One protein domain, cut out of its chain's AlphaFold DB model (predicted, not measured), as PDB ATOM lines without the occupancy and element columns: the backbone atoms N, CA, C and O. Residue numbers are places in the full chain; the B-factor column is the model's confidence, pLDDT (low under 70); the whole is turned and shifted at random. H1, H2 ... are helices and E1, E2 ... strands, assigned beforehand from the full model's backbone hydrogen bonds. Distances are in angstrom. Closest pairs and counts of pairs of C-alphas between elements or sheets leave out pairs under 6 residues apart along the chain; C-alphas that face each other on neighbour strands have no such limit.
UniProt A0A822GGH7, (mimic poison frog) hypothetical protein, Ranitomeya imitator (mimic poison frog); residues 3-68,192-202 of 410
ATOM      1  N   LEU A   3      -0.862 -29.124 -29.028       94.94
ATOM      2  CA  LEU A   3      -2.052 -29.015 -29.871       94.94
ATOM      3  C   LEU A   3      -2.392 -27.544 -30.062       94.94
ATOM      4  O   LEU A   3      -2.835 -26.897 -29.118       94.94
ATOM      5  N   HIS A   4      -2.169 -27.020 -31.263       94.31
ATOM      6  CA  HIS A   4      -2.541 -25.653 -31.617       94.31
ATOM      7  C   HIS A   4      -3.986 -25.611 -32.104       94.31
ATOM      8  O   HIS A   4      -4.383 -26.423 -32.940       94.31
ATOM      9  N   TYR A   5      -4.756 -24.643 -31.619       92.62
ATOM     10  CA  TYR A   5      -6.129 -24.431 -32.059       92.62
ATOM     11  C   TYR A   5      -6.417 -22.944 -32.264       92.62
ATOM     12  O   TYR A   5      -5.695 -22.065 -31.782       92.62
ATOM     13  N   LYS A   6      -7.466 -22.665 -33.038       92.25
ATOM     14  CA  LYS A   6      -7.985 -21.314 -33.242       92.25
ATOM     15  C   LYS A   6      -9.230 -21.143 -32.382       92.25
ATOM     16  O   LYS A   6     -10.059 -22.046 -32.329       92.25
ATOM     17  N   TYR A   7      -9.363 -19.993 -31.737       88.94
ATOM     18  CA  TYR A   7     -10.561 -19.616 -30.993       88.94
ATOM     19  C   TYR A   7     -11.070 -18.292 -31.548       88.94
ATOM     20  O   TYR A   7     -10.290 -17.348 -31.652       88.94
ATOM     21  N   GLN A   8     -12.344 -18.251 -31.956       88.88
ATOM     22  CA  GLN A   8     -12.963 -17.087 -32.616       88.88
ATOM     23  C   GLN A   8     -12.154 -16.564 -33.822       88.88
ATOM     24  O   GLN A   8     -12.025 -15.370 -34.038       88.88
ATOM     25  N   GLY A   9     -11.540 -17.464 -34.599       88.94
ATOM     26  CA  GLY A   9     -10.679 -17.097 -35.734       88.94
ATOM     27  C   GLY A   9      -9.254 -16.671 -35.350       88.94
ATOM     28  O   GLY A   9      -8.345 -16.771 -36.175       88.94
ATOM     29  N   ASN A  10      -9.003 -16.308 -34.089       91.06
ATOM     30  CA  ASN A  10      -7.680 -15.928 -33.603       91.06
ATOM     31  C   ASN A  10      -6.808 -17.152 -33.285       91.06
ATOM     32  O   ASN A  10      -7.226 -18.114 -32.635       91.06
ATOM     33  N   GLY A  11      -5.543 -17.084 -33.705       90.69
ATOM     34  CA  GLY A  11      -4.497 -18.027 -33.312       90.69
ATOM     35  C   GLY A  11      -3.796 -17.648 -32.000       90.69
ATOM     36  O   GLY A  11      -4.058 -16.607 -31.385       90.69
ATOM     37  N   GLY A  12      -2.848 -18.496 -31.596       91.56
ATOM     38  CA  GLY A  12      -2.042 -18.319 -30.379       91.56
ATOM     39  C   GLY A  12      -2.526 -19.129 -29.175       91.56
ATOM     40  O   GLY A  12      -1.965 -19.001 -28.089       91.56
ATOM     41  N   TYR A  13      -3.531 -19.982 -29.362       94.19
ATOM     42  CA  TYR A  13      -3.987 -20.914 -28.340       94.19
ATOM     43  C   TYR A  13      -3.384 -22.293 -28.584       94.19
ATOM     44  O   TYR A  13      -3.369 -22.796 -29.712       94.19
ATOM     45  N   PHE A  14      -2.866 -22.909 -27.526       95.19
ATOM     46  CA  PHE A  14      -2.378 -24.276 -27.598       95.19
ATOM     47  C   PHE A  14      -2.408 -24.976 -26.248       95.19
ATOM     48  O   PHE A  14      -2.148 -24.360 -25.220       95.19
ATOM     49  N   HIS A  15      -2.652 -26.282 -26.257       93.81
ATOM     50  CA  HIS A  15      -2.463 -27.132 -25.084       93.81
ATOM     51  C   HIS A  15      -1.136 -27.873 -25.195       93.81
ATOM     52  O   HIS A  15      -0.821 -28.440 -26.243       93.81
ATOM     53  N   THR A  16      -0.353 -27.876 -24.116       94.44
ATOM     54  CA  THR A  16       0.871 -28.678 -24.025       94.44
ATOM     55  C   THR A  16       0.600 -29.872 -23.121       94.44
ATOM     56  O   THR A  16       0.258 -29.704 -21.955       94.44
ATOM     57  N   LEU A  17       0.728 -31.070 -23.684       93.25
ATOM     58  CA  LEU A  17       0.392 -32.335 -23.041       93.25
ATOM     59  C   LEU A  17       1.644 -33.202 -22.906       93.25
ATOM     60  O   LEU A  17       2.451 -33.295 -23.842       93.25
ATOM     61  N   ARG A  18       1.763 -33.881 -21.763       93.06
ATOM     62  CA  ARG A  18       2.753 -34.937 -21.500       93.06
ATOM     63  C   ARG A  18       2.045 -36.239 -21.136       93.06
ATOM     64  O   ARG A  18       0.972 -36.205 -20.533       93.06
ATOM     65  N   ALA A  19       2.623 -37.364 -21.542       91.75
ATOM     66  CA  ALA A  19       2.112 -38.667 -21.150       91.75
ATOM     67  C   ALA A  19       2.614 -38.950 -19.736       91.75
ATOM     68  O   ALA A  19       3.780 -38.693 -19.440       91.75
ATOM     69  N   VAL A  20       1.754 -39.470 -18.863       90.06
ATOM     70  CA  VAL A  20       2.213 -40.009 -17.585       90.06
ATOM     71  C   VAL A  20       2.916 -41.338 -17.864       90.06
ATOM     72  O   VAL A  20       2.350 -42.269 -18.455       90.06
ATOM     73  N   THR A  21       4.184 -41.410 -17.475       85.00
ATOM     74  CA  THR A  21       5.029 -42.599 -17.576       85.00
ATOM     75  C   THR A  21       5.314 -43.136 -16.175       85.00
ATOM     76  O   THR A  21       5.313 -42.392 -15.196       85.00
ATOM     77  N   ARG A  22       5.449 -44.464 -16.058       81.19
ATOM     78  CA  ARG A  22       5.795 -45.130 -14.788       81.19
ATOM     79  C   ARG A  22       7.310 -45.250 -14.603       81.19
ATOM     80  O   ARG A  22       7.771 -45.362 -13.475       81.19
ATOM     81  N   SER A  23       8.059 -45.220 -15.701       75.62
ATOM     82  CA  SER A  23       9.518 -45.205 -15.755       75.62
ATOM     83  C   SER A  23      10.012 -43.820 -16.172       75.62
ATOM     84  O   SER A  23       9.389 -43.158 -17.004       75.62
ATOM     85  N   LEU A  24      11.136 -43.395 -15.591       75.88
ATOM     86  CA  LEU A  24      11.791 -42.124 -15.923       75.88
ATOM     87  C   LEU A  24      12.524 -42.177 -17.272       75.88
ATOM     88  O   LEU A  24      12.726 -41.134 -17.885       75.88
ATOM     89  N   ASP A  25      12.866 -43.379 -17.742       79.56
ATOM     90  CA  ASP A  25      13.564 -43.599 -19.017       79.56
ATOM     91  C   ASP A  25      12.637 -43.470 -20.236       79.56
ATOM     92  O   ASP A  25      13.094 -43.280 -21.360       79.56
ATOM     93  N   GLU A  26      11.322 -43.552 -20.019       84.88
ATOM     94  CA  GLU A  26      10.324 -43.410 -21.073       84.88
ATOM     95  C   GLU A  26       9.897 -41.945 -21.198       84.88
ATOM     96  O   GLU A  26       9.248 -41.385 -20.311       84.88
ATOM     97  N   ASP A  27      10.199 -41.333 -22.343       85.06
ATOM     98  CA  ASP A  27       9.818 -39.951 -22.659       85.06
ATOM     99  C   ASP A  27       8.326 -39.804 -23.039       85.06
ATOM    100  O   ASP A  27       7.788 -38.695 -23.141       85.06
ATOM    101  N   GLY A  28       7.636 -40.930 -23.251       90.38
ATOM    102  CA  GLY A  28       6.233 -40.977 -23.645       90.38
ATOM    103  C   GLY A  28       5.964 -40.481 -25.071       90.38
ATOM    104  O   GLY A  28       4.797 -40.259 -25.416       90.38
ATOM    105  N   LYS A  29       6.999 -40.322 -25.912       92.31
ATOM    106  CA  LYS A  29       6.880 -39.845 -27.299       92.31
ATOM    107  C   LYS A  29       5.977 -40.752 -28.128       92.31
ATOM    108  O   LYS A  29       5.087 -40.245 -28.805       92.31
ATOM    109  N   GLY A  30       6.133 -42.073 -28.016       92.31
ATOM    110  CA  GLY A  30       5.315 -43.042 -28.757       92.31
ATOM    111  C   GLY A  30       3.817 -42.920 -28.454       92.31
ATOM    112  O   GLY A  30       2.998 -42.848 -29.366       92.31
ATOM    113  N   LYS A  31       3.452 -42.780 -27.169       93.31
ATOM    114  CA  LYS A  31       2.053 -42.556 -26.754       93.31
ATOM    115  C   LYS A  31       1.498 -41.257 -27.337       93.31
ATOM    116  O   LYS A  31       0.358 -41.211 -27.788       93.31
ATOM    117  N   MET A  32       2.311 -40.204 -27.340       95.00
ATOM    118  CA  MET A  32       1.927 -38.913 -27.902       95.00
ATOM    119  C   MET A  32       1.755 -38.946 -29.418       95.00
ATOM    120  O   MET A  32       0.824 -38.323 -29.925       95.00
ATOM    121  N   LEU A  33       2.614 -39.675 -30.128       94.94
ATOM    122  CA  LEU A  33       2.511 -39.839 -31.575       94.94
ATOM    123  C   LEU A  33       1.238 -40.605 -31.951       94.94
ATOM    124  O   LEU A  33       0.487 -40.132 -32.796       94.94
ATOM    125  N   CYS A  34       0.930 -41.695 -31.243       94.81
ATOM    126  CA  CYS A  34      -0.304 -42.459 -31.442       94.81
ATOM    127  C   CYS A  34      -1.563 -41.585 -31.276       94.81
ATOM    128  O   CYS A  34      -2.473 -41.619 -32.105       94.81
ATOM    129  N   ILE A  35      -1.601 -40.731 -30.244       95.44
ATOM    130  CA  ILE A  35      -2.705 -39.776 -30.055       95.44
ATOM    131  C   ILE A  35      -2.761 -38.766 -31.212       95.44
ATOM    132  O   ILE A  35      -3.845 -38.462 -31.712       95.44
ATOM    133  N   ALA A  36      -1.615 -38.235 -31.646       95.38
ATOM    134  CA  ALA A  36      -1.551 -37.272 -32.743       95.38
ATOM    135  C   ALA A  36      -2.044 -37.870 -34.072       95.38
ATOM    136  O   ALA A  36      -2.791 -37.213 -34.796       95.38
ATOM    137  N   GLU A  37      -1.675 -39.116 -34.371       95.31
ATOM    138  CA  GLU A  37      -2.134 -39.850 -35.553       95.31
ATOM    139  C   GLU A  37      -3.646 -40.077 -35.525       95.31
ATOM    140  O   GLU A  37      -4.325 -39.788 -36.511       95.31
ATOM    141  N   MET A  38      -4.196 -40.489 -34.379       96.62
ATOM    142  CA  MET A  38      -5.643 -40.657 -34.219       96.62
ATOM    143  C   MET A  38      -6.399 -39.345 -34.473       96.62
ATOM    144  O   MET A  38      -7.410 -39.323 -35.182       96.62
ATOM    145  N   LEU A  39      -5.893 -38.225 -33.942       95.12
ATOM    146  CA  LEU A  39      -6.471 -36.898 -34.180       95.12
ATOM    147  C   LEU A  39      -6.387 -36.487 -35.655       95.12
ATOM    148  O   LEU A  39      -7.337 -35.903 -36.179       95.12
ATOM    149  N   ARG A  40      -5.275 -36.801 -36.330       95.31
ATOM    150  CA  ARG A  40      -5.100 -36.534 -37.760       95.31
ATOM    151  C   ARG A  40      -6.116 -37.306 -38.594       95.31
ATOM    152  O   ARG A  40      -6.830 -36.678 -39.367       95.31
ATOM    153  N   ILE A  41      -6.232 -38.619 -38.395       95.81
ATOM    154  CA  ILE A  41      -7.187 -39.476 -39.121       95.81
ATOM    155  C   ILE A  41      -8.620 -38.987 -38.890       95.81
ATOM    156  O   ILE A  41      -9.379 -38.810 -39.841       95.81
ATOM    157  N   THR A  42      -8.978 -38.696 -37.635       96.00
ATOM    158  CA  THR A  42     -10.321 -38.209 -37.284       96.00
ATOM    159  C   THR A  42     -10.649 -36.907 -38.009       96.00
ATOM    160  O   THR A  42     -11.751 -36.740 -38.526       96.00
ATOM    161  N   LYS A  43      -9.697 -35.971 -38.084       94.31
ATOM    162  CA  LYS A  43      -9.928 -34.707 -38.783       94.31
ATOM    163  C   LYS A  43      -9.945 -34.883 -40.304       94.31
ATOM    164  O   LYS A  43     -10.777 -34.263 -40.964       94.31
ATOM    165  N   GLN A  44      -9.094 -35.754 -40.851       95.12
ATOM    166  CA  GLN A  44      -9.102 -36.094 -42.278       95.12
ATOM    167  C   GLN A  44     -10.453 -36.673 -42.703       95.12
ATOM    168  O   GLN A  44     -10.977 -36.281 -43.741       95.12
ATOM    169  N   ALA A  45     -11.065 -37.517 -41.867       94.44
ATOM    170  CA  ALA A  45     -12.414 -38.032 -42.092       94.44
ATOM    171  C   ALA A  45     -13.495 -36.929 -42.096       94.44
ATOM    172  O   ALA A  45     -14.522 -37.079 -42.747       94.44
ATOM    173  N   LEU A  46     -13.250 -35.799 -41.423       94.62
ATOM    174  CA  LEU A  46     -14.096 -34.598 -41.459       94.62
ATOM    175  C   LEU A  46     -13.763 -33.661 -42.641       94.62
ATOM    176  O   LEU A  46     -14.265 -32.541 -42.696       94.62
ATOM    177  N   GLY A  47     -12.894 -34.081 -43.565       91.50
ATOM    178  CA  GLY A  47     -12.508 -33.302 -44.742       91.50
ATOM    179  C   GLY A  47     -11.455 -32.223 -44.476       91.50
ATOM    180  O   GLY A  47     -11.303 -31.304 -45.274       91.50
ATOM    181  N   SER A  48     -10.727 -32.284 -43.356       91.50
ATOM    182  CA  SER A  48      -9.676 -31.311 -43.023       91.50
ATOM    183  C   SER A  48      -8.413 -31.989 -42.495       91.50
ATOM    184  O   SER A  48      -8.477 -32.779 -41.565       91.50
ATOM    185  N   ASP A  49      -7.226 -31.628 -42.983       89.94
ATOM    186  CA  ASP A  49      -5.989 -32.253 -42.485       89.94
ATOM    187  C   ASP A  49      -5.436 -31.569 -41.210       89.94
ATOM    188  O   ASP A  49      -5.709 -30.393 -40.909       89.94
ATOM    189  N   VAL A  50      -4.659 -32.324 -40.426       92.94
ATOM    190  CA  VAL A  50      -3.769 -31.814 -39.369       92.94
ATOM    191  C   VAL A  50      -2.348 -32.226 -39.696       92.94
ATOM    192  O   VAL A  50      -2.042 -33.411 -39.808       92.94
ATOM    193  N   PHE A  51      -1.451 -31.251 -39.734       92.88
ATOM    194  CA  PHE A  51      -0.027 -31.525 -39.845       92.88
ATOM    195  C   PHE A  51       0.574 -31.853 -38.477       92.88
ATOM    196  O   PHE A  51       0.374 -31.124 -37.500       92.88
ATOM    197  N   ILE A  52       1.339 -32.941 -38.423       94.81
ATOM    198  CA  ILE A  52       2.124 -33.344 -37.257       94.81
ATOM    199  C   ILE A  52       3.570 -32.923 -37.521       94.81
ATOM    200  O   ILE A  52       4.158 -33.323 -38.521       94.81
ATOM    201  N   PHE A  53       4.138 -32.108 -36.631       93.94
ATOM    202  CA  PHE A  53       5.517 -31.630 -36.742       93.94
ATOM    203  C   PHE A  53       6.349 -32.107 -35.557       93.94
ATOM    204  O   PHE A  53       6.062 -31.756 -34.408       93.94
ATOM    205  N   GLU A  54       7.430 -32.830 -35.838       94.06
ATOM    206  CA  GLU A  54       8.467 -33.109 -34.852       94.06
ATOM    207  C   GLU A  54       9.466 -31.956 -34.828       94.06
ATOM    208  O   GLU A  54      10.296 -31.795 -35.718       94.06
ATOM    209  N   LYS A  55       9.361 -31.104 -33.810       92.94
ATOM    210  CA  LYS A  55      10.298 -30.002 -33.598       92.94
ATOM    211  C   LYS A  55      10.466 -29.709 -32.121       92.94
ATOM    212  O   LYS A  55       9.589 -30.005 -31.305       92.94
ATOM    213  N   LYS A  56      11.573 -29.049 -31.783       93.06
ATOM    214  CA  LYS A  56      11.767 -28.497 -30.444       93.06
ATOM    215  C   LYS A  56      10.653 -27.490 -30.155       93.06
ATOM    216  O   LYS A  56      10.427 -26.558 -30.927       93.06
ATOM    217  N   LEU A  57       9.937 -27.698 -29.052       92.38
ATOM    218  CA  LEU A  57       8.842 -26.816 -28.661       92.38
ATOM    219  C   LEU A  57       9.391 -25.451 -28.239       92.38
ATOM    220  O   LEU A  57      10.318 -25.353 -27.437       92.38
ATOM    221  N   GLU A  58       8.788 -24.389 -28.768       93.12
ATOM    222  CA  GLU A  58       9.104 -23.017 -28.376       93.12
ATOM    223  C   GLU A  58       8.695 -22.755 -26.917       93.12
ATOM    224  O   GLU A  58       7.646 -23.225 -26.448       93.12
ATOM    225  N   ARG A  59       9.511 -21.963 -26.213       93.19
ATOM    226  CA  ARG A  59       9.239 -21.478 -24.853       93.19
ATOM    227  C   ARG A  59       8.265 -20.300 -24.892       93.19
ATOM    228  O   ARG A  59       8.628 -19.171 -24.595       93.19
ATOM    229  N   LYS A  60       7.034 -20.572 -25.316       91.12
ATOM    230  CA  LYS A  60       5.918 -19.623 -25.284       91.12
ATOM    231  C   LYS A  60       4.803 -20.188 -24.412       91.12
ATOM    232  O   LYS A  60       4.635 -21.409 -24.352       91.12
ATOM    233  N   SER A  61       4.055 -19.312 -23.752       88.69
ATOM    234  CA  SER A  61       2.794 -19.649 -23.092       88.69
ATOM    235  C   SER A  61       1.632 -19.509 -24.071       88.69
ATOM    236  O   SER A  61       1.703 -18.752 -25.044       88.69
ATOM    237  N   SER A  62       0.577 -20.291 -23.852       92.12
ATOM    238  CA  SER A  62      -0.666 -20.120 -24.589       92.12
ATOM    239  C   SER A  62      -1.383 -18.868 -24.101       92.12
ATOM    240  O   SER A  62      -1.240 -18.454 -22.948       92.12
ATOM    241  N   LYS A  63      -2.191 -18.275 -24.980       91.50
ATOM    242  CA  LYS A  63      -3.225 -17.334 -24.543       91.50
ATOM    243  C   LYS A  63      -4.163 -18.019 -23.533       91.50
ATOM    244  O   LYS A  63      -4.354 -19.236 -23.641       91.50
ATOM    245  N   PRO A  64      -4.754 -17.265 -22.586       87.25
ATOM    246  CA  PRO A  64      -5.655 -17.831 -21.592       87.25
ATOM    247  C   PRO A  64      -6.788 -18.585 -22.284       87.25
ATOM    248  O   PRO A  64      -7.433 -18.074 -23.203       87.25
ATOM    249  N   HIS A  65      -6.985 -19.832 -21.872       85.19
ATOM    250  CA  HIS A  65      -8.041 -20.670 -22.412       85.19
ATOM    251  C   HIS A  65      -9.372 -20.175 -21.855       85.19
ATOM    252  O   HIS A  65      -9.550 -20.123 -20.640       85.19
ATOM    253  N   VAL A  66     -10.302 -19.816 -22.738       82.19
ATOM    254  CA  VAL A  66     -11.692 -19.615 -22.323       82.19
ATOM    255  C   VAL A  66     -12.214 -20.950 -21.810       82.19
ATOM    256  O   VAL A  66     -11.881 -21.996 -22.373       82.19
ATOM    257  N   GLU A  67     -12.992 -20.917 -20.732       70.62
ATOM    258  CA  GLU A  67     -13.604 -22.103 -20.148       70.62
ATOM    259  C   GLU A  67     -14.482 -22.772 -21.214       70.62
ATOM    260  O   GLU A  67     -15.570 -22.307 -21.562       70.62
ATOM    261  N   ILE A  68     -13.961 -23.834 -21.828       61.12
ATOM    262  CA  ILE A  68     -14.718 -24.612 -22.799       61.12
ATOM    263  C   ILE A  68     -15.776 -25.325 -21.975       61.12
ATOM    264  O   ILE A  68     -15.438 -26.170 -21.145       61.12
ATOM    265  N   TYR A 192      -4.364 -30.292 -14.127       59.34
ATOM    266  CA  TYR A 192      -5.540 -31.092 -14.454       59.34
ATOM    267  C   TYR A 192      -5.089 -32.484 -14.898       59.34
ATOM    268  O   TYR A 192      -4.493 -32.643 -15.968       59.34
ATOM    269  N   VAL A 193      -5.370 -33.488 -14.067       53.59
ATOM    270  CA  VAL A 193      -5.122 -34.908 -14.352       53.59
ATOM    271  C   VAL A 193      -6.425 -35.548 -14.817       53.59
ATOM    272  O   VAL A 193      -7.400 -35.569 -14.071       53.59
ATOM    273  N   LEU A 194      -6.455 -36.092 -16.037       59.12
ATOM    274  CA  LEU A 194      -7.596 -36.886 -16.509       59.12
ATOM    275  C   LEU A 194      -7.523 -38.307 -15.910       59.12
ATOM    276  O   LEU A 194      -6.604 -39.049 -16.280       59.12
ATOM    277  N   PRO A 195      -8.466 -38.714 -15.028       47.06
ATOM    278  CA  PRO A 195      -8.372 -39.958 -14.248       47.06
ATOM    279  C   PRO A 195      -8.300 -41.240 -15.086       47.06
ATOM    280  O   PRO A 195      -7.774 -42.247 -14.628       47.06
ATOM    281  N   SER A 196      -8.810 -41.204 -16.315       46.09
ATOM    282  CA  SER A 196      -8.904 -42.359 -17.213       46.09
ATOM    283  C   SER A 196      -7.799 -42.428 -18.271       46.09
ATOM    284  O   SER A 196      -7.647 -43.467 -18.907       46.09
ATOM    285  N   CYS A 197      -7.011 -41.360 -18.466       54.03
ATOM    286  CA  CYS A 197      -6.083 -41.261 -19.604       54.03
ATOM    287  C   CYS A 197      -4.614 -41.064 -19.204       54.03
ATOM    288  O   CYS A 197      -3.743 -41.148 -20.065       54.03
ATOM    289  N   GLY A 198      -4.316 -40.755 -17.935       55.41
ATOM    290  CA  GLY A 198      -2.941 -40.481 -17.497       55.41
ATOM    291  C   GLY A 198      -2.296 -39.316 -18.261       55.41
ATOM    292  O   GLY A 198      -1.135 -39.396 -18.656       55.41
ATOM    293  N   ILE A 199      -3.053 -38.249 -18.530       65.00
ATOM    294  CA  ILE A 199      -2.566 -37.032 -19.195       65.00
ATOM    295  C   ILE A 199      -2.672 -35.877 -18.204       65.00
ATOM    296  O   ILE A 199      -3.705 -35.717 -17.551       65.00
ATOM    297  N   ILE A 200      -1.605 -35.079 -18.121       74.38
ATOM    298  CA  ILE A 200      -1.543 -33.863 -17.305       74.38
ATOM    299  C   ILE A 200      -1.514 -32.650 -18.235       74.38
ATOM    300  O   ILE A 200      -0.661 -32.579 -19.129       74.38
ATOM    301  N   ALA A 201      -2.416 -31.695 -18.002       56.97
ATOM    302  CA  ALA A 201      -2.385 -30.373 -18.617       56.97
ATOM    303  C   ALA A 201      -1.864 -29.349 -17.595       56.97
ATOM    304  O   ALA A 201      -2.550 -29.038 -16.624       56.97
ATOM    305  N   SER A 202      -0.647 -28.844 -17.813       60.38
ATOM    306  CA  SER A 202       0.024 -27.878 -16.930       60.38
ATOM    307  C   SER A 202       0.210 -26.519 -17.614       60.38
ATOM    308  O   SER A 202       0.553 -26.464 -18.801       60.38
TER     309      SER A 202
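What this domain is: This is residues 3 to 68 and 192 to 202 of the 410 residues of the protein "(mimic poison frog) hypothetical protein" of Ranitomeya imitator (mimic poison frog) (UniProt A0A822GGH7). The long strand E2 is the spine of a twisted four-stranded sheet: E1 pairs with one part of it, the small hairpin of E3 and E4 with another, and H1 only grazes the sheet. Residues 46 to 68 hold no named element. The printed part has 77 residues, under half in named elements, in the order E1, E2, H1, E3, E4; the class is mixed, the sheet E1 - E2 - E4 - E3 antiparallel. It is only just loose, close to compact, with radius of gyration of the C-alphas 13.9 A and spans 40 by 29 by 27 A.

Where its parts are: Find C-alpha 3 at (-2.052, -29.015, -29.871), where E1, residues 3 to 7, begins. E2, residues 10 to 19, runs 27.7 A; H1, residues 29 to 45, runs 24.4 A. E3 is residues 192 to 194; E4, residues 199 to 201, ends at (-2.385, -30.373, -18.617).

How they stand to each other: In the hairpin E1 and E2, N 5 and O 13 are 3.0 A apart. E2 faces E4 at C-alphas 19 and 199, 5.3 A, with no N and O within hydrogen-bond range. In the hairpin E3 and E4, N 201 and O 192 are 3.1 A apart. H1 grazes with residues 29 to 36; its closest C-alphas to E2 are Met 32 and Ala 19, 6.8 A. Every O i to N i+4 pair in H1 is within hydrogen-bond range.

The domain as a whole: Residues 69 to 191 are not printed; C-alphas 68 and 192 are 14.0 A apart. No link printed whole is long. Confidence is under 70 at residues 68, 192 to 199 and 201 to 202.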